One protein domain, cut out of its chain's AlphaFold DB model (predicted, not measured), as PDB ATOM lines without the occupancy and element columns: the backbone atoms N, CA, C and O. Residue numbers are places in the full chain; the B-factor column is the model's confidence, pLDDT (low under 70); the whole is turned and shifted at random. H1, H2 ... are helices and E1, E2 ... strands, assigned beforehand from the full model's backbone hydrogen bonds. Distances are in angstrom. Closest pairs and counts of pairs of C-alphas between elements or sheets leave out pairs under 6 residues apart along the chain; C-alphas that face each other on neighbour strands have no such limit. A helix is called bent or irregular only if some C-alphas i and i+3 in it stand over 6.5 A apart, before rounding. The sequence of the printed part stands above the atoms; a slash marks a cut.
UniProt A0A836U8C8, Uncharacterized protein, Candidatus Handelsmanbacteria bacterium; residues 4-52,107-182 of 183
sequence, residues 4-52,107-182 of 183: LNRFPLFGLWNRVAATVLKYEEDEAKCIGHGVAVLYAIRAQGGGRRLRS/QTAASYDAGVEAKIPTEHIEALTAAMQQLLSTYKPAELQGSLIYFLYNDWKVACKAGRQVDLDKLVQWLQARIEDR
ATOM      1  N   LEU A   4     -17.872 -27.055  17.016       79.62
ATOM      2  CA  LEU A   4     -16.632 -27.692  17.463       79.62
ATOM      3  C   LEU A   4     -16.722 -29.218  17.401       79.62
ATOM      4  O   LEU A   4     -17.781 -29.807  17.627       79.62
ATOM      5  N   ASN A   5     -15.597 -29.874  17.118       80.06
ATOM      6  CA  ASN A   5     -15.492 -31.321  17.264       80.06
ATOM      7  C   ASN A   5     -15.579 -31.724  18.744       80.06
ATOM      8  O   ASN A   5     -15.146 -31.017  19.648       80.06
ATOM      9  N   ARG A   6     -16.087 -32.927  19.003       81.50
ATOM     10  CA  ARG A   6     -16.236 -33.455  20.368       81.50
ATOM     11  C   ARG A   6     -14.916 -33.593  21.137       81.50
ATOM     12  O   ARG A   6     -14.921 -33.437  22.354       81.50
ATOM     13  N   PHE A   7     -13.823 -33.892  20.435       85.69
ATOM     14  CA  PHE A   7     -12.509 -34.119  21.039       85.69
ATOM     15  C   PHE A   7     -11.921 -32.853  21.689       85.69
ATOM     16  O   PHE A   7     -11.710 -32.898  22.899       85.69
ATOM     17  N   PRO A   8     -11.744 -31.718  20.974       87.12
ATOM     18  CA  PRO A   8     -11.246 -30.489  21.598       87.12
ATOM     19  C   PRO A   8     -12.114 -30.031  22.766       87.12
ATOM     20  O   PRO A   8     -11.610 -29.649  23.814       87.12
ATOM     21  N   LEU A   9     -13.435 -30.160  22.627       89.31
ATOM     22  CA  LEU A   9     -14.338 -29.792  23.704       89.31
ATOM     23  C   LEU A   9     -14.103 -30.634  24.966       89.31
ATOM     24  O   LEU A   9     -14.109 -30.102  26.069       89.31
ATOM     25  N   PHE A  10     -13.893 -31.942  24.814       89.38
ATOM     26  CA  PHE A  10     -13.603 -32.808  25.952       89.38
ATOM     27  C   PHE A  10     -12.241 -32.484  26.586       89.38
ATOM     28  O   PHE A  10     -12.139 -32.484  27.809       89.38
ATOM     29  N   GLY A  11     -11.231 -32.125  25.786       91.06
ATOM     30  CA  GLY A  11      -9.955 -31.613  26.298       91.06
ATOM     31  C   GLY A  11     -10.124 -30.357  27.152       91.06
ATOM     32  O   GLY A  11      -9.602 -30.308  28.265       91.06
ATOM     33  N   LEU A  12     -10.933 -29.396  26.691       93.50
ATOM     34  CA  LEU A  12     -11.232 -28.176  27.445       93.50
ATOM     35  C   LEU A  12     -11.896 -28.477  28.796       93.50
ATOM     36  O   LEU A  12     -11.460 -27.953  29.817       93.50
ATOM     37  N   TRP A  13     -12.911 -29.349  28.826       91.94
ATOM     38  CA  TRP A  13     -13.584 -29.744  30.074       91.94
ATOM     39  C   TRP A  13     -12.604 -30.286  31.119       91.94
ATOM     40  O   TRP A  13     -12.674 -29.901  32.285       91.94
ATOM     41  N   ASN A  14     -11.690 -31.166  30.702       92.69
ATOM     42  CA  ASN A  14     -10.727 -31.780  31.613       92.69
ATOM     43  C   ASN A  14      -9.636 -30.789  32.041       92.69
ATOM     44  O   ASN A  14      -9.283 -30.784  33.216       92.69
ATOM     45  N   ARG A  15      -9.186 -29.886  31.152       94.88
ATOM     46  CA  ARG A  15      -8.294 -28.778  31.534       94.88
ATOM     47  C   ARG A  15      -8.932 -27.921  32.625       94.88
ATOM     48  O   ARG A  15      -8.340 -27.715  33.674       94.88
ATOM     49  N   VAL A  16     -10.170 -27.470  32.411       95.12
ATOM     50  CA  VAL A  16     -10.879 -26.621  33.382       95.12
ATOM     51  C   VAL A  16     -11.105 -27.349  34.707       95.12
ATOM     52  O   VAL A  16     -10.932 -26.755  35.769       95.12
ATOM     53  N   ALA A  17     -11.454 -28.636  34.674       93.31
ATOM     54  CA  ALA A  17     -11.580 -29.433  35.887       93.31
ATOM     55  C   ALA A  17     -10.247 -29.564  36.648       93.31
ATOM     56  O   ALA A  17     -10.246 -29.447  37.872       93.31
ATOM     57  N   ALA A  18      -9.121 -29.732  35.948       92.50
ATOM     58  CA  ALA A  18      -7.798 -29.759  36.566       92.50
ATOM     59  C   ALA A  18      -7.447 -28.406  37.204       92.50
ATOM     60  O   ALA A  18      -7.026 -28.364  38.358       92.50
ATOM     61  N   THR A  19      -7.751 -27.291  36.537       94.75
ATOM     62  CA  THR A  19      -7.600 -25.952  37.130       94.75
ATOM     63  C   THR A  19      -8.444 -25.786  38.403       94.75
ATOM     64  O   THR A  19      -7.974 -25.248  39.408       94.75
ATOM     65  N   VAL A  20      -9.693 -26.275  38.416       93.69
ATOM     66  CA  VAL A  20     -10.548 -26.255  39.624       93.69
ATOM     67  C   VAL A  20      -9.935 -27.089  40.757       93.69
ATOM     68  O   VAL A  20     -10.029 -26.700  41.923       93.69
ATOM     69  N   LEU A  21      -9.249 -28.183  40.417       90.62
ATOM     70  CA  LEU A  21      -8.499 -29.038  41.340       90.62
ATOM     71  C   LEU A  21      -7.108 -28.501  41.722       90.62
ATOM     72  O   LEU A  21      -6.396 -29.186  42.450       90.62
ATOM     73  N   LYS A  22      -6.767 -27.264  41.331       93.38
ATOM     74  CA  LYS A  22      -5.524 -26.556  41.696       93.38
ATOM     75  C   LYS A  22      -4.244 -27.083  41.042       93.38
ATOM     76  O   LYS A  22      -3.169 -26.782  41.543       93.38
ATOM     77  N   TYR A  23      -4.355 -27.803  39.930       90.06
ATOM     78  CA  TYR A  23      -3.202 -28.020  39.054       90.06
ATOM     79  C   TYR A  23      -2.775 -26.694  38.416       90.06
ATOM     80  O   TYR A  23      -3.640 -25.873  38.081       90.06
ATOM     81  N   GLU A  24      -1.469 -26.501  38.234       92.88
ATOM     82  CA  GLU A  24      -0.941 -25.358  37.489       92.88
ATOM     83  C   GLU A  24      -1.425 -25.394  36.033       92.88
ATOM     84  O   GLU A  24      -1.858 -26.428  35.522       92.88
ATOM     85  N   GLU A  25      -1.389 -24.254  35.343       92.44
ATOM     86  CA  GLU A  25      -1.975 -24.131  34.000       92.44
ATOM     87  C   GLU A  25      -1.384 -25.145  33.004       92.44
ATOM     88  O   GLU A  25      -2.130 -25.812  32.282       92.44
ATOM     89  N   ASP A  26      -0.063 -25.324  33.006       91.12
ATOM     90  CA  ASP A  26       0.608 -26.268  32.108       91.12
ATOM     91  C   ASP A  26       0.281 -27.729  32.455       91.12
ATOM     92  O   ASP A  26       0.037 -28.543  31.556       91.12
ATOM     93  N   GLU A  27       0.167 -28.049  33.748       90.12
ATOM     94  CA  GLU A  27      -0.274 -29.362  34.226       90.12
ATOM     95  C   GLU A  27      -1.725 -29.628  33.812       90.12
ATOM     96  O   GLU A  27      -2.057 -30.693  33.292       90.12
ATOM     97  N   ALA A  28      -2.602 -28.636  33.977       93.25
ATOM     98  CA  ALA A  28      -4.008 -28.720  33.616       93.25
ATOM     99  C   ALA A  28      -4.193 -28.936  32.109       93.25
ATOM    100  O   ALA A  28      -5.021 -29.757  31.699       93.25
ATOM    101  N   LYS A  29      -3.407 -28.253  31.268       92.88
ATOM    102  CA  LYS A  29      -3.373 -28.481  29.815       92.88
ATOM    103  C   LYS A  29      -2.899 -29.890  29.478       92.88
ATOM    104  O   LYS A  29      -3.535 -30.576  28.672       92.88
ATOM    105  N   CYS A  30      -1.822 -30.336  30.117       90.06
ATOM    106  CA  CYS A  30      -1.263 -31.670  29.941       90.06
ATOM    107  C   CYS A  30      -2.285 -32.772  30.287       90.06
ATOM    108  O   CYS A  30      -2.610 -33.611  29.438       90.06
ATOM    109  N   ILE A  31      -2.870 -32.711  31.488       89.00
ATOM    110  CA  ILE A  31      -3.902 -33.637  31.974       89.00
ATOM    111  C   ILE A  31      -5.130 -33.586  31.060       89.00
ATOM    112  O   ILE A  31      -5.620 -34.623  30.604       89.00
ATOM    113  N   GLY A  32      -5.602 -32.380  30.734       90.50
ATOM    114  CA  GLY A  32      -6.764 -32.171  29.878       90.50
ATOM    115  C   GLY A  32      -6.613 -32.822  28.504       90.50
ATOM    116  O   GLY A  32      -7.529 -33.503  28.029       90.50
ATOM    117  N   HIS A  33      -5.441 -32.674  27.884       90.31
ATOM    118  CA  HIS A  33      -5.156 -33.311  26.604       90.31
ATOM    119  C   HIS A  33      -5.029 -34.832  26.734       90.31
ATOM    120  O   HIS A  33      -5.651 -35.561  25.957       90.31
ATOM    121  N   GLY A  34      -4.297 -35.316  27.743       87.06
ATOM    122  CA  GLY A  34      -4.110 -36.743  28.012       87.06
ATOM    123  C   GLY A  34      -5.432 -37.499  28.140       87.06
ATOM    124  O   GLY A  34      -5.684 -38.472  27.421       87.06
ATOM    125  N   VAL A  35      -6.337 -36.995  28.978       86.00
ATOM    126  CA  VAL A  35      -7.665 -37.594  29.170       86.00
ATOM    127  C   VAL A  35      -8.481 -37.572  27.874       86.00
ATOM    128  O   VAL A  35      -9.183 -38.540  27.550       86.00
ATOM    129  N   ALA A  36      -8.362 -36.511  27.070       87.06
ATOM    130  CA  ALA A  36      -9.058 -36.434  25.793       87.06
ATOM    131  C   ALA A  36      -8.572 -37.472  24.776       87.06
ATOM    132  O   ALA A  36      -9.396 -38.105  24.103       87.06
ATOM    133  N   VAL A  37      -7.258 -37.683  24.684       84.62
ATOM    134  CA  VAL A  37      -6.665 -38.709  23.813       84.62
ATOM    135  C   VAL A  37      -7.068 -40.105  24.283       84.62
ATOM    136  O   VAL A  37      -7.514 -40.911  23.461       84.62
ATOM    137  N   LEU A  38      -7.040 -40.381  25.593       79.94
ATOM    138  CA  LEU A  38      -7.500 -41.661  26.150       79.94
ATOM    139  C   LEU A  38      -8.956 -41.944  25.776       79.94
ATOM    140  O   LEU A  38      -9.300 -43.046  25.337       79.94
ATOM    141  N   TYR A  39      -9.817 -40.935  25.907       79.19
ATOM    142  CA  TYR A  39     -11.216 -41.046  25.518       79.19
ATOM    143  C   TYR A  39     -11.384 -41.311  24.017       79.19
ATOM    144  O   TYR A  39     -12.186 -42.167  23.635       79.19
ATOM    145  N   ALA A  40     -10.617 -40.634  23.156       79.12
ATOM    146  CA  ALA A  40     -10.662 -40.856  21.711       79.12
ATOM    147  C   ALA A  40     -10.254 -42.287  21.330       79.12
ATOM    148  O   ALA A  40     -10.961 -42.934  20.554       79.12
ATOM    149  N   ILE A  41      -9.178 -42.807  21.929       75.19
ATOM    150  CA  ILE A  41      -8.718 -44.190  21.729       75.19
ATOM    151  C   ILE A  41      -9.827 -45.181  22.117       75.19
ATOM    152  O   ILE A  41     -10.155 -46.090  21.352       75.19
ATOM    153  N   ARG A  42     -10.473 -44.985  23.274       72.88
ATOM    154  CA  ARG A  42     -11.581 -45.846  23.734       72.88
ATOM    155  C   ARG A  42     -12.798 -45.784  22.820       72.88
ATOM    156  O   ARG A  42     -13.430 -46.811  22.568       72.88
ATOM    157  N   ALA A  43     -13.125 -44.593  22.324       72.69
ATOM    158  CA  ALA A  43     -14.240 -44.390  21.408       72.69
ATOM    159  C   ALA A  43     -14.013 -45.092  20.056       72.69
ATOM    160  O   ALA A  43     -14.969 -45.592  19.468       72.69
ATOM    161  N   GLN A  44     -12.763 -45.172  19.585       68.94
ATOM    162  CA  GLN A  44     -12.388 -45.892  18.361       68.94
ATOM    163  C   GLN A  44     -12.302 -47.416  18.564       68.94
ATOM    164  O   GLN A  44     -12.641 -48.175  17.660       68.94
ATOM    165  N   GLY A  45     -11.914 -47.878  19.758       57.94
ATOM    166  CA  GLY A  45     -11.719 -49.297  20.093       57.94
ATOM    167  C   GLY A  45     -12.986 -50.141  20.322       57.94
ATOM    168  O   GLY A  45     -12.877 -51.289  20.752       57.94
ATOM    169  N   GLY A  46     -14.189 -49.617  20.061       40.59
ATOM    170  CA  GLY A  46     -15.419 -50.422  20.040       40.59
ATOM    171  C   GLY A  46     -15.899 -50.945  21.402       40.59
ATOM    172  O   GLY A  46     -16.268 -52.110  21.522       40.59
ATOM    173  N   GLY A  47     -15.913 -50.110  22.447       40.12
ATOM    174  CA  GLY A  47     -16.678 -50.399  23.672       40.12
ATOM    175  C   GLY A  47     -16.147 -51.535  24.557       40.12
ATOM    176  O   GLY A  47     -16.775 -51.869  25.565       40.12
ATOM    177  N   ARG A  48     -14.969 -52.101  24.271       38.72
ATOM    178  CA  ARG A  48     -14.233 -52.840  25.299       38.72
ATOM    179  C   ARG A  48     -13.756 -51.823  26.332       38.72
ATOM    180  O   ARG A  48     -12.687 -51.239  26.184       38.72
ATOM    181  N   ARG A  49     -14.526 -51.660  27.418       40.56
ATOM    182  CA  ARG A  49     -13.922 -51.390  28.732       40.56
ATOM    183  C   ARG A  49     -12.716 -52.319  28.798       40.56
ATOM    184  O   ARG A  49     -12.905 -53.537  28.719       40.56
ATOM    185  N   LEU A  50     -11.506 -51.766  28.856       40.50
ATOM    186  CA  LEU A  50     -10.338 -52.530  29.269       40.50
ATOM    187  C   LEU A  50     -10.761 -53.202  30.576       40.50
ATOM    188  O   LEU A  50     -10.964 -52.528  31.583       40.50
ATOM    189  N   ARG A  51     -11.064 -54.506  30.514       33.00
ATOM    190  CA  ARG A  51     -11.511 -55.297  31.662       33.00
ATOM    191  C   ARG A  51     -10.427 -55.139  32.716       33.00
ATOM    192  O   ARG A  51      -9.350 -55.694  32.532       33.00
ATOM    193  N   SER A  52     -10.709 -54.336  33.742       33.41
ATOM    194  CA  SER A  52      -9.929 -54.216  34.979       33.41
ATOM    195  C   SER A  52      -8.409 -54.233  34.785       33.41
ATOM    196  O   SER A  52      -7.674 -54.862  35.545       33.41
ATOM    197  N   GLN A 107       1.553 -36.174  25.747       84.56
ATOM    198  CA  GLN A 107       0.693 -35.011  25.785       84.56
ATOM    199  C   GLN A 107       1.340 -33.974  26.701       84.56
ATOM    200  O   GLN A 107       1.637 -34.247  27.860       84.56
ATOM    201  N   THR A 108       1.585 -32.791  26.156       86.62
ATOM    202  CA  THR A 108       2.193 -31.617  26.800       86.62
ATOM    203  C   THR A 108       1.269 -30.403  26.688       86.62
ATOM    204  O   THR A 108       0.340 -30.414  25.873       86.62
ATOM    205  N   ALA A 109       1.557 -29.324  27.421       87.44
ATOM    206  CA  ALA A 109       0.860 -28.046  27.251       87.44
ATOM    207  C   ALA A 109       0.897 -27.551  25.789       87.44
ATOM    208  O   ALA A 109      -0.139 -27.237  25.210       87.44
ATOM    209  N   ALA A 110       2.055 -27.629  25.125       88.12
ATOM    210  CA  ALA A 110       2.178 -27.256  23.712       88.12
ATOM    211  C   ALA A 110       1.311 -28.129  22.781       88.12
ATOM    212  O   ALA A 110       0.710 -27.640  21.822       88.12
ATOM    213  N   SER A 111       1.213 -29.433  23.062       87.06
ATOM    214  CA  SER A 111       0.342 -30.327  22.291       87.06
ATOM    215  C   SER A 111      -1.147 -30.042  22.529       87.06
ATOM    216  O   SER A 111      -1.942 -30.200  21.604       87.06
ATOM    217  N   TYR A 112      -1.526 -29.592  23.735       90.25
ATOM    218  CA  TYR A 112      -2.879 -29.127  24.037       90.25
ATOM    219  C   TYR A 112      -3.198 -27.879  23.214       90.25
ATOM    220  O   TYR A 112      -4.236 -27.834  22.553       90.25
ATOM    221  N   ASP A 113      -2.283 -26.909  23.186       90.44
ATOM    222  CA  ASP A 113      -2.481 -25.659  22.455       90.44
ATOM    223  C   ASP A 113      -2.737 -25.933  20.962       90.44
ATOM    224  O   ASP A 113      -3.705 -25.441  20.380       90.44
ATOM    225  N   ALA A 114      -1.943 -26.817  20.351       87.75
ATOM    226  CA  ALA A 114      -2.111 -27.210  18.950       87.75
ATOM    227  C   ALA A 114      -3.309 -28.157  18.703       87.75
ATOM    228  O   ALA A 114      -3.956 -28.118  17.650       87.75
ATOM    229  N   GLY A 115      -3.589 -29.061  19.643       84.00
ATOM    230  CA  GLY A 115      -4.517 -30.183  19.478       84.00
ATOM    231  C   GLY A 115      -5.952 -29.900  19.917       84.00
ATOM    232  O   GLY A 115      -6.885 -30.508  19.370       84.00
ATOM    233  N   VAL A 116      -6.123 -28.976  20.862       90.38
ATOM    234  CA  VAL A 116      -7.380 -28.611  21.519       90.38
ATOM    235  C   VAL A 116      -7.669 -27.129  21.321       90.38
ATOM    236  O   VAL A 116      -8.639 -26.803  20.635       90.38
ATOM    237  N   GLU A 117      -6.833 -26.252  21.877       91.00
ATOM    238  CA  GLU A 117      -7.114 -24.815  21.963       91.00
ATOM    239  C   GLU A 117      -7.254 -24.167  20.587       91.00
ATOM    240  O   GLU A 117      -8.279 -23.553  20.302       91.00
ATOM    241  N   ALA A 118      -6.307 -24.422  19.681       91.62
ATOM    242  CA  ALA A 118      -6.318 -23.906  18.311       91.62
ATOM    243  C   ALA A 118      -7.558 -24.311  17.491       91.62
ATOM    244  O   ALA A 118      -7.816 -23.748  16.426       91.62
ATOM    245  N   LYS A 119      -8.324 -25.311  17.947       90.50
ATOM    246  CA  LYS A 119      -9.555 -25.760  17.284       90.50
ATOM    247  C   LYS A 119     -10.804 -25.095  17.852       90.50
ATOM    248  O   LYS A 119     -11.860 -25.222  17.236       90.50
ATOM    249  N   ILE A 120     -10.709 -24.437  19.006       89.62
ATOM    250  CA  ILE A 120     -11.812 -23.718  19.640       89.62
ATOM    251  C   ILE A 120     -11.850 -22.298  19.056       89.62
ATOM    252  O   ILE A 120     -10.833 -21.610  19.067       89.62
ATOM    253  N   PRO A 121     -13.005 -21.831  18.558       90.38
ATOM    254  CA  PRO A 121     -13.154 -20.452  18.102       90.38
ATOM    255  C   PRO A 121     -12.821 -19.462  19.222       90.38
ATOM    256  O   PRO A 121     -13.344 -19.580  20.336       90.38
ATOM    257  N   THR A 122     -11.947 -18.501  18.930       88.06
ATOM    258  CA  THR A 122     -11.386 -17.559  19.911       88.06
ATOM    259  C   THR A 122     -12.469 -16.775  20.645       88.06
ATOM    260  O   THR A 122     -12.364 -16.545  21.841       88.06
ATOM    261  N   GLU A 123     -13.559 -16.430  19.965       89.44
ATOM    262  CA  GLU A 123     -14.682 -15.706  20.554       89.44
ATOM    263  C   GLU A 123     -15.517 -16.546  21.542       89.44
ATOM    264  O   GLU A 123     -16.347 -15.997  22.262       89.44
ATOM    265  N   HIS A 124     -15.283 -17.862  21.617       88.62
ATOM    266  CA  HIS A 124     -15.993 -18.775  22.518       88.62
ATOM    267  C   HIS A 124     -15.125 -19.330  23.651       88.62
ATOM    268  O   HIS A 124     -15.681 -19.766  24.660       88.62
ATOM    269  N   ILE A 125     -13.793 -19.361  23.515       89.38
ATOM    270  CA  ILE A 125     -12.934 -20.068  24.479       89.38
ATOM    271  C   ILE A 125     -13.039 -19.501  25.896       89.38
ATOM    272  O   ILE A 125     -13.176 -20.267  26.850       89.38
ATOM    273  N   GLU A 126     -13.045 -18.176  26.037       90.88
ATOM    274  CA  GLU A 126     -13.141 -17.505  27.334       90.88
ATOM    275  C   GLU A 126     -14.510 -17.754  27.979       90.88
ATOM    276  O   GLU A 126     -14.588 -18.218  29.117       90.88
ATOM    277  N   ALA A 127     -15.593 -17.543  27.225       90.75
ATOM    278  CA  ALA A 127     -16.958 -17.748  27.704       90.75
ATOM    279  C   ALA A 127     -17.215 -19.206  28.123       90.75
ATOM    280  O   ALA A 127     -17.809 -19.460  29.172       90.75
ATOM    281  N   LEU A 128     -16.734 -20.173  27.331       92.00
ATOM    282  CA  LEU A 128     -16.827 -21.596  27.655       92.00
ATOM    283  C   LEU A 128     -16.012 -21.939  28.900       92.00
ATOM    284  O   LEU A 128     -16.528 -22.614  29.789       92.00
ATOM    285  N   THR A 129     -14.772 -21.458  28.983       93.50
ATOM    286  CA  THR A 129     -13.888 -21.689  30.132       93.50
ATOM    287  C   THR A 129     -14.512 -21.157  31.416       93.50
ATOM    288  O   THR A 129     -14.617 -21.899  32.390       93.50
ATOM    289  N   ALA A 130     -14.995 -19.913  31.401       92.69
ATOM    290  CA  ALA A 130     -15.622 -19.281  32.555       92.69
ATOM    291  C   ALA A 130     -16.890 -20.030  32.997       92.69
ATOM    292  O   ALA A 130     -17.042 -20.348  34.178       92.69
ATOM    293  N   ALA A 131     -17.775 -20.375  32.056       92.81
ATOM    294  CA  ALA A 131     -19.006 -21.099  32.363       92.81
ATOM    295  C   ALA A 131     -18.731 -22.517  32.896       92.81
ATOM    296  O   ALA A 131     -19.334 -22.941  33.883       92.81
ATOM    297  N   MET A 132     -17.784 -23.249  32.298       94.75
ATOM    298  CA  MET A 132     -17.363 -24.561  32.803       94.75
ATOM    299  C   MET A 132     -16.743 -24.446  34.194       94.75
ATOM    300  O   MET A 132     -17.099 -25.221  35.076       94.75
ATOM    301  N   GLN A 133     -15.859 -23.472  34.419       94.50
ATOM    302  CA  GLN A 133     -15.209 -23.274  35.711       94.50
ATOM    303  C   GLN A 133     -16.237 -22.964  36.797       94.50
ATOM    304  O   GLN A 133     -16.193 -23.559  37.875       94.50
ATOM    305  N   GLN A 134     -17.193 -22.081  36.505       93.94
ATOM    306  CA  GLN A 134     -18.270 -21.738  37.423       93.94
ATOM    307  C   GLN A 134     -19.115 -22.964  37.778       93.94
ATOM    308  O   GLN A 134     -19.370 -23.194  38.957       93.94
ATOM    309  N   LEU A 135     -19.505 -23.776  36.788       93.50
ATOM    310  CA  LEU A 135     -20.263 -25.005  37.023       93.50
ATOM    311  C   LEU A 135     -19.460 -26.019  37.845       93.50
ATOM    312  O   LEU A 135     -19.957 -26.529  38.848       93.50
ATOM    313  N   LEU A 136     -18.230 -26.324  37.435       92.69
ATOM    314  CA  LEU A 136     -17.400 -27.354  38.062       92.69
ATOM    315  C   LEU A 136     -17.008 -26.988  39.499       92.69
ATOM    316  O   LEU A 136     -16.953 -27.867  40.353       92.69
ATOM    317  N   SER A 137     -16.856 -25.696  39.796       93.62
ATOM    318  CA  SER A 137     -16.602 -25.206  41.160       93.62
ATOM    319  C   SER A 137     -17.773 -25.441  42.127       93.62
ATOM    320  O   SER A 137     -17.600 -25.298  43.334       93.62
ATOM    321  N   THR A 138     -18.963 -25.815  41.636       92.62
ATOM    322  CA  THR A 138     -20.114 -26.190  42.484       92.62
ATOM    323  C   THR A 138     -20.094 -27.654  42.948       92.62
ATOM    324  O   THR A 138     -21.015 -28.093  43.643       92.62
ATOM    325  N   TYR A 139     -19.093 -28.436  42.536       90.31
ATOM    326  CA  TYR A 139     -18.931 -29.844  42.903       90.31
ATOM    327  C   TYR A 139     -17.756 -30.026  43.860       90.31
ATOM    328  O   TYR A 139     -16.813 -29.233  43.878       90.31
ATOM    329  N   LYS A 140     -17.792 -31.092  44.663       89.44
ATOM    330  CA  LYS A 140     -16.671 -31.428  45.544       89.44
ATOM    331  C   LYS A 140     -15.492 -31.949  44.710       89.44
ATOM    332  O   LYS A 140     -15.719 -32.678  43.744       89.44
ATOM    333  N   PRO A 141     -14.236 -31.701  45.128       86.31
ATOM    334  CA  PRO A 141     -13.049 -32.211  44.435       86.31
ATOM    335  C   PRO A 141     -13.086 -33.720  44.145       86.31
ATOM    336  O   PRO A 141     -12.793 -34.144  43.032       86.31
ATOM    337  N   ALA A 142     -13.545 -34.525  45.111       82.56
ATOM    338  CA  ALA A 142     -13.656 -35.977  44.957       82.56
ATOM    339  C   ALA A 142     -14.639 -36.404  43.848       82.56
ATOM    340  O   ALA A 142     -14.477 -37.466  43.256       82.56
ATOM    341  N   GLU A 143     -15.655 -35.589  43.547       84.44
ATOM    342  CA  GLU A 143     -16.581 -35.870  42.447       84.44
ATOM    343  C   GLU A 143     -15.908 -35.609  41.094       84.44
ATOM    344  O   GLU A 143     -16.065 -36.410  40.176       84.44
ATOM    345  N   LEU A 144     -15.118 -34.532  40.994       82.19
ATOM    346  CA  LEU A 144     -14.361 -34.163  39.791       82.19
ATOM    347  C   LEU A 144     -13.238 -35.159  39.470       82.19
ATOM    348  O   LEU A 144     -12.990 -35.437  38.301       82.19
ATOM    349  N   GLN A 145     -12.591 -35.712  40.500       76.38
ATOM    350  CA  GLN A 145     -11.597 -36.782  40.353       76.38
ATOM    351  C   GLN A 145     -12.228 -38.109  39.901       76.38
ATOM    352  O   GLN A 145     -11.564 -38.916  39.254       76.38
ATOM    353  N   GLY A 146     -13.511 -38.326  40.208       73.06
ATOM    354  CA  GLY A 146     -14.287 -39.473  39.743       73.06
ATOM    355  C   GLY A 146     -14.920 -39.262  38.363       73.06
ATOM    356  O   GLY A 146     -14.555 -38.383  37.590       73.06
ATOM    357  N   SER A 147     -15.940 -40.055  38.037       78.75
ATOM    358  CA  SER A 147     -16.531 -40.081  36.691       78.75
ATOM    359  C   SER A 147     -17.481 -38.908  36.379       78.75
ATOM    360  O   SER A 147     -18.182 -38.940  35.363       78.75
ATOM    361  N   LEU A 148     -17.551 -37.876  37.231       84.25
ATOM    362  CA  LEU A 148     -18.470 -36.743  37.066       84.25
ATOM    363  C   LEU A 148     -18.248 -36.008  35.744       84.25
ATOM    364  O   LEU A 148     -19.220 -35.677  35.069       84.25
ATOM    365  N   ILE A 149     -16.993 -35.787  35.346       83.62
ATOM    366  CA  ILE A 149     -16.678 -35.082  34.095       83.62
ATOM    367  C   ILE A 149     -17.242 -35.857  32.901       83.62
ATOM    368  O   ILE A 149     -17.855 -35.265  32.014       83.62
ATOM    369  N   TYR A 150     -17.137 -37.189  32.907       81.81
ATOM    370  CA  TYR A 150     -17.761 -38.037  31.891       81.81
ATOM    371  C   TYR A 150     -19.289 -37.967  31.916       81.81
ATOM    372  O   TYR A 150     -19.916 -37.951  30.852       81.81
ATOM    373  N   PHE A 151     -19.901 -37.917  33.102       85.06
ATOM    374  CA  PHE A 151     -21.349 -37.770  33.226       85.06
ATOM    375  C   PHE A 151     -21.829 -36.425  32.689       85.06
ATOM    376  O   PHE A 151     -22.686 -36.421  31.810       85.06
ATOM    377  N   LEU A 152     -21.232 -35.312  33.122       86.38
ATOM    378  CA  LEU A 152     -21.540 -33.972  32.614       86.38
ATOM    379  C   LEU A 152     -21.317 -33.895  31.105       86.38
ATOM    380  O   LEU A 152     -22.169 -33.384  30.379       86.38
ATOM    381  N   TYR A 153     -20.220 -34.484  30.620       82.44
ATOM    382  CA  TYR A 153     -19.922 -34.555  29.199       82.44
ATOM    383  C   TYR A 153     -20.980 -35.339  28.401       82.44
ATOM    384  O   TYR A 153     -21.294 -35.001  27.261       82.44
ATOM    385  N   ASN A 154     -21.544 -36.405  28.967       83.38
ATOM    386  CA  ASN A 154     -22.636 -37.150  28.339       83.38
ATOM    387  C   ASN A 154     -23.975 -36.410  28.415       83.38
ATOM    388  O   ASN A 154     -24.717 -36.419  27.432       83.38
ATOM    389  N   ASP A 155     -24.253 -35.759  29.539       86.38
ATOM    390  CA  ASP A 155     -25.510 -35.066  29.816       86.38
ATOM    391  C   ASP A 155     -25.722 -33.895  28.844       86.38
ATOM    392  O   ASP A 155     -26.747 -33.826  28.159       86.38
ATOM    393  N   TRP A 156     -24.704 -33.045  28.650       84.50
ATOM    394  CA  TRP A 156     -24.808 -31.940  27.690       84.50
ATOM    395  C   TRP A 156     -24.943 -32.444  26.246       84.50
ATOM    396  O   TRP A 156     -25.684 -31.854  25.463       84.50
ATOM    397  N   LYS A 157     -24.291 -33.560  25.867       84.38
ATOM    398  CA  LYS A 157     -24.438 -34.130  24.510       84.38
ATOM    399  C   LYS A 157     -25.892 -34.479  24.214       84.38
ATOM    400  O   LYS A 157     -26.351 -34.255  23.093       84.38
ATOM    401  N   VAL A 158     -26.592 -35.041  25.198       84.31
ATOM    402  CA  VAL A 158     -28.014 -35.377  25.085       84.31
ATOM    403  C   VAL A 158     -28.848 -34.098  25.046       84.31
ATOM    404  O   VAL A 158     -29.628 -33.918  24.109       84.31
ATOM    405  N   ALA A 159     -28.636 -33.183  25.994       82.44
ATOM    406  CA  ALA A 159     -29.407 -31.946  26.108       82.44
ATOM    407  C   ALA A 159     -29.274 -31.038  24.872       82.44
ATOM    408  O   ALA A 159     -30.271 -30.557  24.333       82.44
ATOM    409  N   CYS A 160     -28.058 -30.867  24.354       82.31
ATOM    410  CA  CYS A 160     -27.777 -30.052  23.172       82.31
ATOM    411  C   CYS A 160     -28.014 -30.799  21.847       82.31
ATOM    412  O   CYS A 160     -27.753 -30.233  20.783       82.31
ATOM    413  N   LYS A 161     -28.476 -32.064  21.880       80.38
ATOM    414  CA  LYS A 161     -28.617 -32.952  20.704       80.38
ATOM    415  C   LYS A 161     -27.353 -32.971  19.836       80.38
ATOM    416  O   LYS A 161     -27.412 -32.930  18.606       80.38
ATOM    417  N   ALA A 162     -26.195 -32.997  20.486       77.81
ATOM    418  CA  ALA A 162     -24.919 -32.806  19.826       77.81
ATOM    419  C   ALA A 162     -24.591 -34.000  18.922       77.81
ATOM    420  O   ALA A 162     -24.397 -35.121  19.395       77.81
ATOM    421  N   GLY A 163     -24.490 -33.758  17.614       73.88
ATOM    422  CA  GLY A 163     -23.983 -34.711  16.625       73.88
ATOM    423  C   GLY A 163     -22.453 -34.771  16.639       73.88
ATOM    424  O   GLY A 163     -21.826 -34.582  17.679       73.88
ATOM    425  N   ARG A 164     -21.818 -35.026  15.489       72.69
ATOM    426  CA  ARG A 164     -20.341 -34.957  15.370       72.69
ATOM    427  C   ARG A 164     -19.790 -33.558  15.675       72.69
ATOM    428  O   ARG A 164     -18.672 -33.442  16.168       72.69
ATOM    429  N   GLN A 165     -20.604 -32.544  15.408       77.31
ATOM    430  CA  GLN A 165     -20.345 -31.136  15.655       77.31
ATOM    431  C   GLN A 165     -21.243 -30.610  16.776       77.31
ATOM    432  O   GLN A 165     -22.385 -31.053  16.933       77.31
ATOM    433  N   VAL A 166     -20.693 -29.681  17.551       80.62
ATOM    434  CA  VAL A 166     -21.317 -29.090  18.735       80.62
ATOM    435  C   VAL A 166     -21.657 -27.641  18.475       80.62
ATOM    436  O   VAL A 166     -20.759 -26.878  18.160       80.62
ATOM    437  N   ASP A 167     -22.917 -27.272  18.657       87.38
ATOM    438  CA  ASP A 167     -23.368 -25.883  18.703       87.38
ATOM    439  C   ASP A 167     -22.898 -25.230  20.014       87.38
ATOM    440  O   ASP A 167     -23.363 -25.601  21.097       87.38
ATOM    441  N   LEU A 168     -21.928 -24.316  19.916       87.62
ATOM    442  CA  LEU A 168     -21.291 -23.706  21.085       87.62
ATOM    443  C   LEU A 168     -22.229 -22.758  21.841       87.62
ATOM    444  O   LEU A 168     -22.177 -22.724  23.069       87.62
ATOM    445  N   ASP A 169     -23.139 -22.075  21.145       86.12
ATOM    446  CA  ASP A 169     -24.113 -21.171  21.764       86.12
ATOM    447  C   ASP A 169     -25.082 -21.958  22.657       86.12
ATOM    448  O   ASP A 169     -25.328 -21.602  23.812       86.12
ATOM    449  N   LYS A 170     -25.579 -23.100  22.159       87.81
ATOM    450  CA  LYS A 170     -26.425 -24.002  22.959       87.81
ATOM    451  C   LYS A 170     -25.692 -24.596  24.153       87.81
ATOM    452  O   LYS A 170     -26.315 -24.824  25.187       87.81
ATOM    453  N   LEU A 171     -24.398 -24.881  24.015       90.06
ATOM    454  CA  LEU A 171     -23.604 -25.388  25.129       90.06
ATOM    455  C   LEU A 171     -23.459 -24.332  26.230       90.06
ATOM    456  O   LEU A 171     -23.646 -24.661  27.398       90.06
ATOM    457  N   VAL A 172     -23.173 -23.078  25.870       88.06
ATOM    458  CA  VAL A 172     -23.104 -21.969  26.836       88.06
ATOM    459  C   VAL A 172     -24.436 -21.813  27.571       88.06
ATOM    460  O   VAL A 172     -24.449 -21.762  28.799       88.06
ATOM    461  N   GLN A 173     -25.558 -21.831  26.847       89.19
ATOM    462  CA  GLN A 173     -26.893 -21.762  27.456       89.19
ATOM    463  C   GLN A 173     -27.162 -22.937  28.404       89.19
ATOM    464  O   GLN A 173     -27.680 -22.744  29.502       89.19
ATOM    465  N   TRP A 174     -26.784 -24.158  28.010       92.31
ATOM    466  CA  TRP A 174     -26.931 -25.337  28.863       92.31
ATOM    467  C   TRP A 174     -26.097 -25.225  30.146       92.31
ATOM    468  O   TRP A 174     -26.601 -25.530  31.225       92.31
ATOM    469  N   LEU A 175     -24.849 -24.753  30.047       91.75
ATOM    470  CA  LEU A 175     -23.982 -24.521  31.205       91.75
ATOM    471  C   LEU A 175     -24.608 -23.510  32.172       91.75
ATOM    472  O   LEU A 175     -24.658 -23.770  33.371       91.75
ATOM    473  N   GLN A 176     -25.120 -22.394  31.651       89.56
ATOM    474  CA  GLN A 176     -25.769 -21.348  32.446       89.56
ATOM    475  C   GLN A 176     -27.006 -21.873  33.182       89.56
ATOM    476  O   GLN A 176     -27.084 -21.730  34.400       89.56
ATOM    477  N   ALA A 177     -27.905 -22.569  32.483       89.81
ATOM    478  CA  ALA A 177     -29.083 -23.178  33.103       89.81
ATOM    479  C   ALA A 177     -28.696 -24.182  34.206       89.81
ATOM    480  O   ALA A 177     -29.270 -24.191  35.290       89.81
ATOM    481  N   ARG A 178     -27.656 -24.995  33.972       90.44
ATOM    482  CA  ARG A 178     -27.185 -25.985  34.951       90.44
ATOM    483  C   ARG A 178     -26.567 -25.354  36.196       90.44
ATOM    484  O   ARG A 178     -26.620 -25.949  37.269       90.44
ATOM    485  N   ILE A 179     -25.944 -24.187  36.047       89.69
ATOM    486  CA  ILE A 179     -25.433 -23.390  37.166       89.69
ATOM    487  C   ILE A 179     -26.596 -22.830  37.985       89.69
ATOM    488  O   ILE A 179     -26.534 -22.874  39.211       89.69
ATOM    489  N   GLU A 180     -27.634 -22.313  37.326       88.12
ATOM    490  CA  GLU A 180     -28.831 -21.783  37.989       88.12
ATOM    491  C   GLU A 180     -29.558 -22.861  38.795       88.12
ATOM    492  O   GLU A 180     -29.840 -22.632  39.963       88.12
ATOM    493  N   ASP A 181     -29.743 -24.062  38.238       88.19
ATOM    494  CA  ASP A 181     -30.364 -25.204  38.932       88.19
ATOM    495  C   ASP A 181     -29.626 -25.637  40.214       88.19
ATOM    496  O   ASP A 181     -30.183 -26.352  41.050       88.19
ATOM    497  N   ARG A 182     -28.339 -25.287  40.342       82.81
ATOM    498  CA  ARG A 182     -27.484 -25.665  41.481       82.81
ATOM    499  C   ARG A 182     -27.310 -24.551  42.514       82.81
ATOM    500  O   ARG A 182     -26.675 -24.811  43.538       82.81
TER     501      ARG A 182
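AT A GLANCE: This is residues 4 to 52 and 107 to 182 of the 183 residues of an uncharacterized protein of Candidatus Handelsmanbacteria bacterium (UniProt A0A836U8C8). A compact cluster of mostly crossed helices is built round H1, which runs through the middle: H2 folds back along it as a helical hairpin, and H4 and H6 pack on it elsewhere. H7 lies side by side with H4, the small H3 packs on H2, the little H5 is near H1, and residues 43 to 49, of which 43 and 44 belong to H2, stick out free. The printed part has 125 residues, with seven named helices and one named strand in the order H1, H2, H3, H4, H5, H6, E1, H7; its class is mostly helix. The whole is compact, with a radius of gyration of the C-alphas of 13.9 A, and its outline is rounded, spanning 37 by 31 by 31 A.

IN THESE COORDINATES: H1 is residues 6 to 20, from C-alpha 6 at (-16.236, -33.455, 20.368), and measures 21.3 A from first to last C-alpha. H2, residues 25 to 44, is the longest helix at 28.7 A, and its C-alpha 44 is at (-12.388, -45.892, 18.361). After the cut come H3, residues 109 to 115, 9.7 A, and H4, residues 122 to 136, 21.5 A. H4 is irregular: C-alphas 123 and 126 are 7.2 A apart. H5, residues 141 to 145, is 6.3 A long, and H6, residues 148 to 159, is 16.2 A long. E1, residues 165 to 167, 6.8 A, is followed directly by H7, residues 168 to 180, 18.6 A, which ends with C-alpha 180 at (-28.831, -21.783, 37.989).

HOW THE PARTS SIT: H1 is the hub, touching three other helices. H1 and H2 are a helical hairpin and touch, closest at the C-alphas of Arg 15 and Gly 32, 4.1 A apart; they run opposite ways at 38 degrees, only just a steep tilt. H2 touches H3 with residues 26 to 33 alone, the closest C-alphas being those of Lys 29 and Ala 109 at 5.0 A. H1 touches H4, with the C-alphas of Val 16 and Gln 133 closest at 5.9 A, at a steep tilt of 52 degrees, the same way. H4 touches H7 at a shallow tilt of 24 degrees, the same way, with the C-alphas of Leu 135 and Ile 179 closest at 5.4 A. H6 touches H1 with residues 149 to 153 alone; the closest C-alphas, of Asn 14 and Ile 149, are 7.2 A apart, and the tilt is a steep 43 degrees, opposite ways. H6 and H7 only just touch, with 3 pairs of C-alphas within 8 A, the closest those of Trp 156 and Trp 174 at 7.0 A. H5 is close to H1 but not clearly touching, the closest C-alphas, of Ala 17 and Leu 144, being 6.7 A apart. E1 pairs with no named strand, but residues 4 to 5 pair with its residues 165 to 166, antiparallel. H1 and H7 are apart, as are H2 and H4. Every O i to N i+4 pair is within hydrogen-bond range in H1, H2, H3, H5 and H7; in H4 it is 9 of 11, and in H6 7 of 8.

THE WHOLE: The two C-alphas farthest apart, those of Ser 52 and Glu 123, are 41.4 A apart. Residues 53 to 106 are cut out and not printed, and C-alphas 52 and 107 stand 23.8 A apart across the cut, within the link from H2 to H3. Of the links that are printed whole, H3 to H4 is short, the others are tight and none is long. The mean pLDDT of the printed part is 84.2, and residues 44 to 52 are under 70.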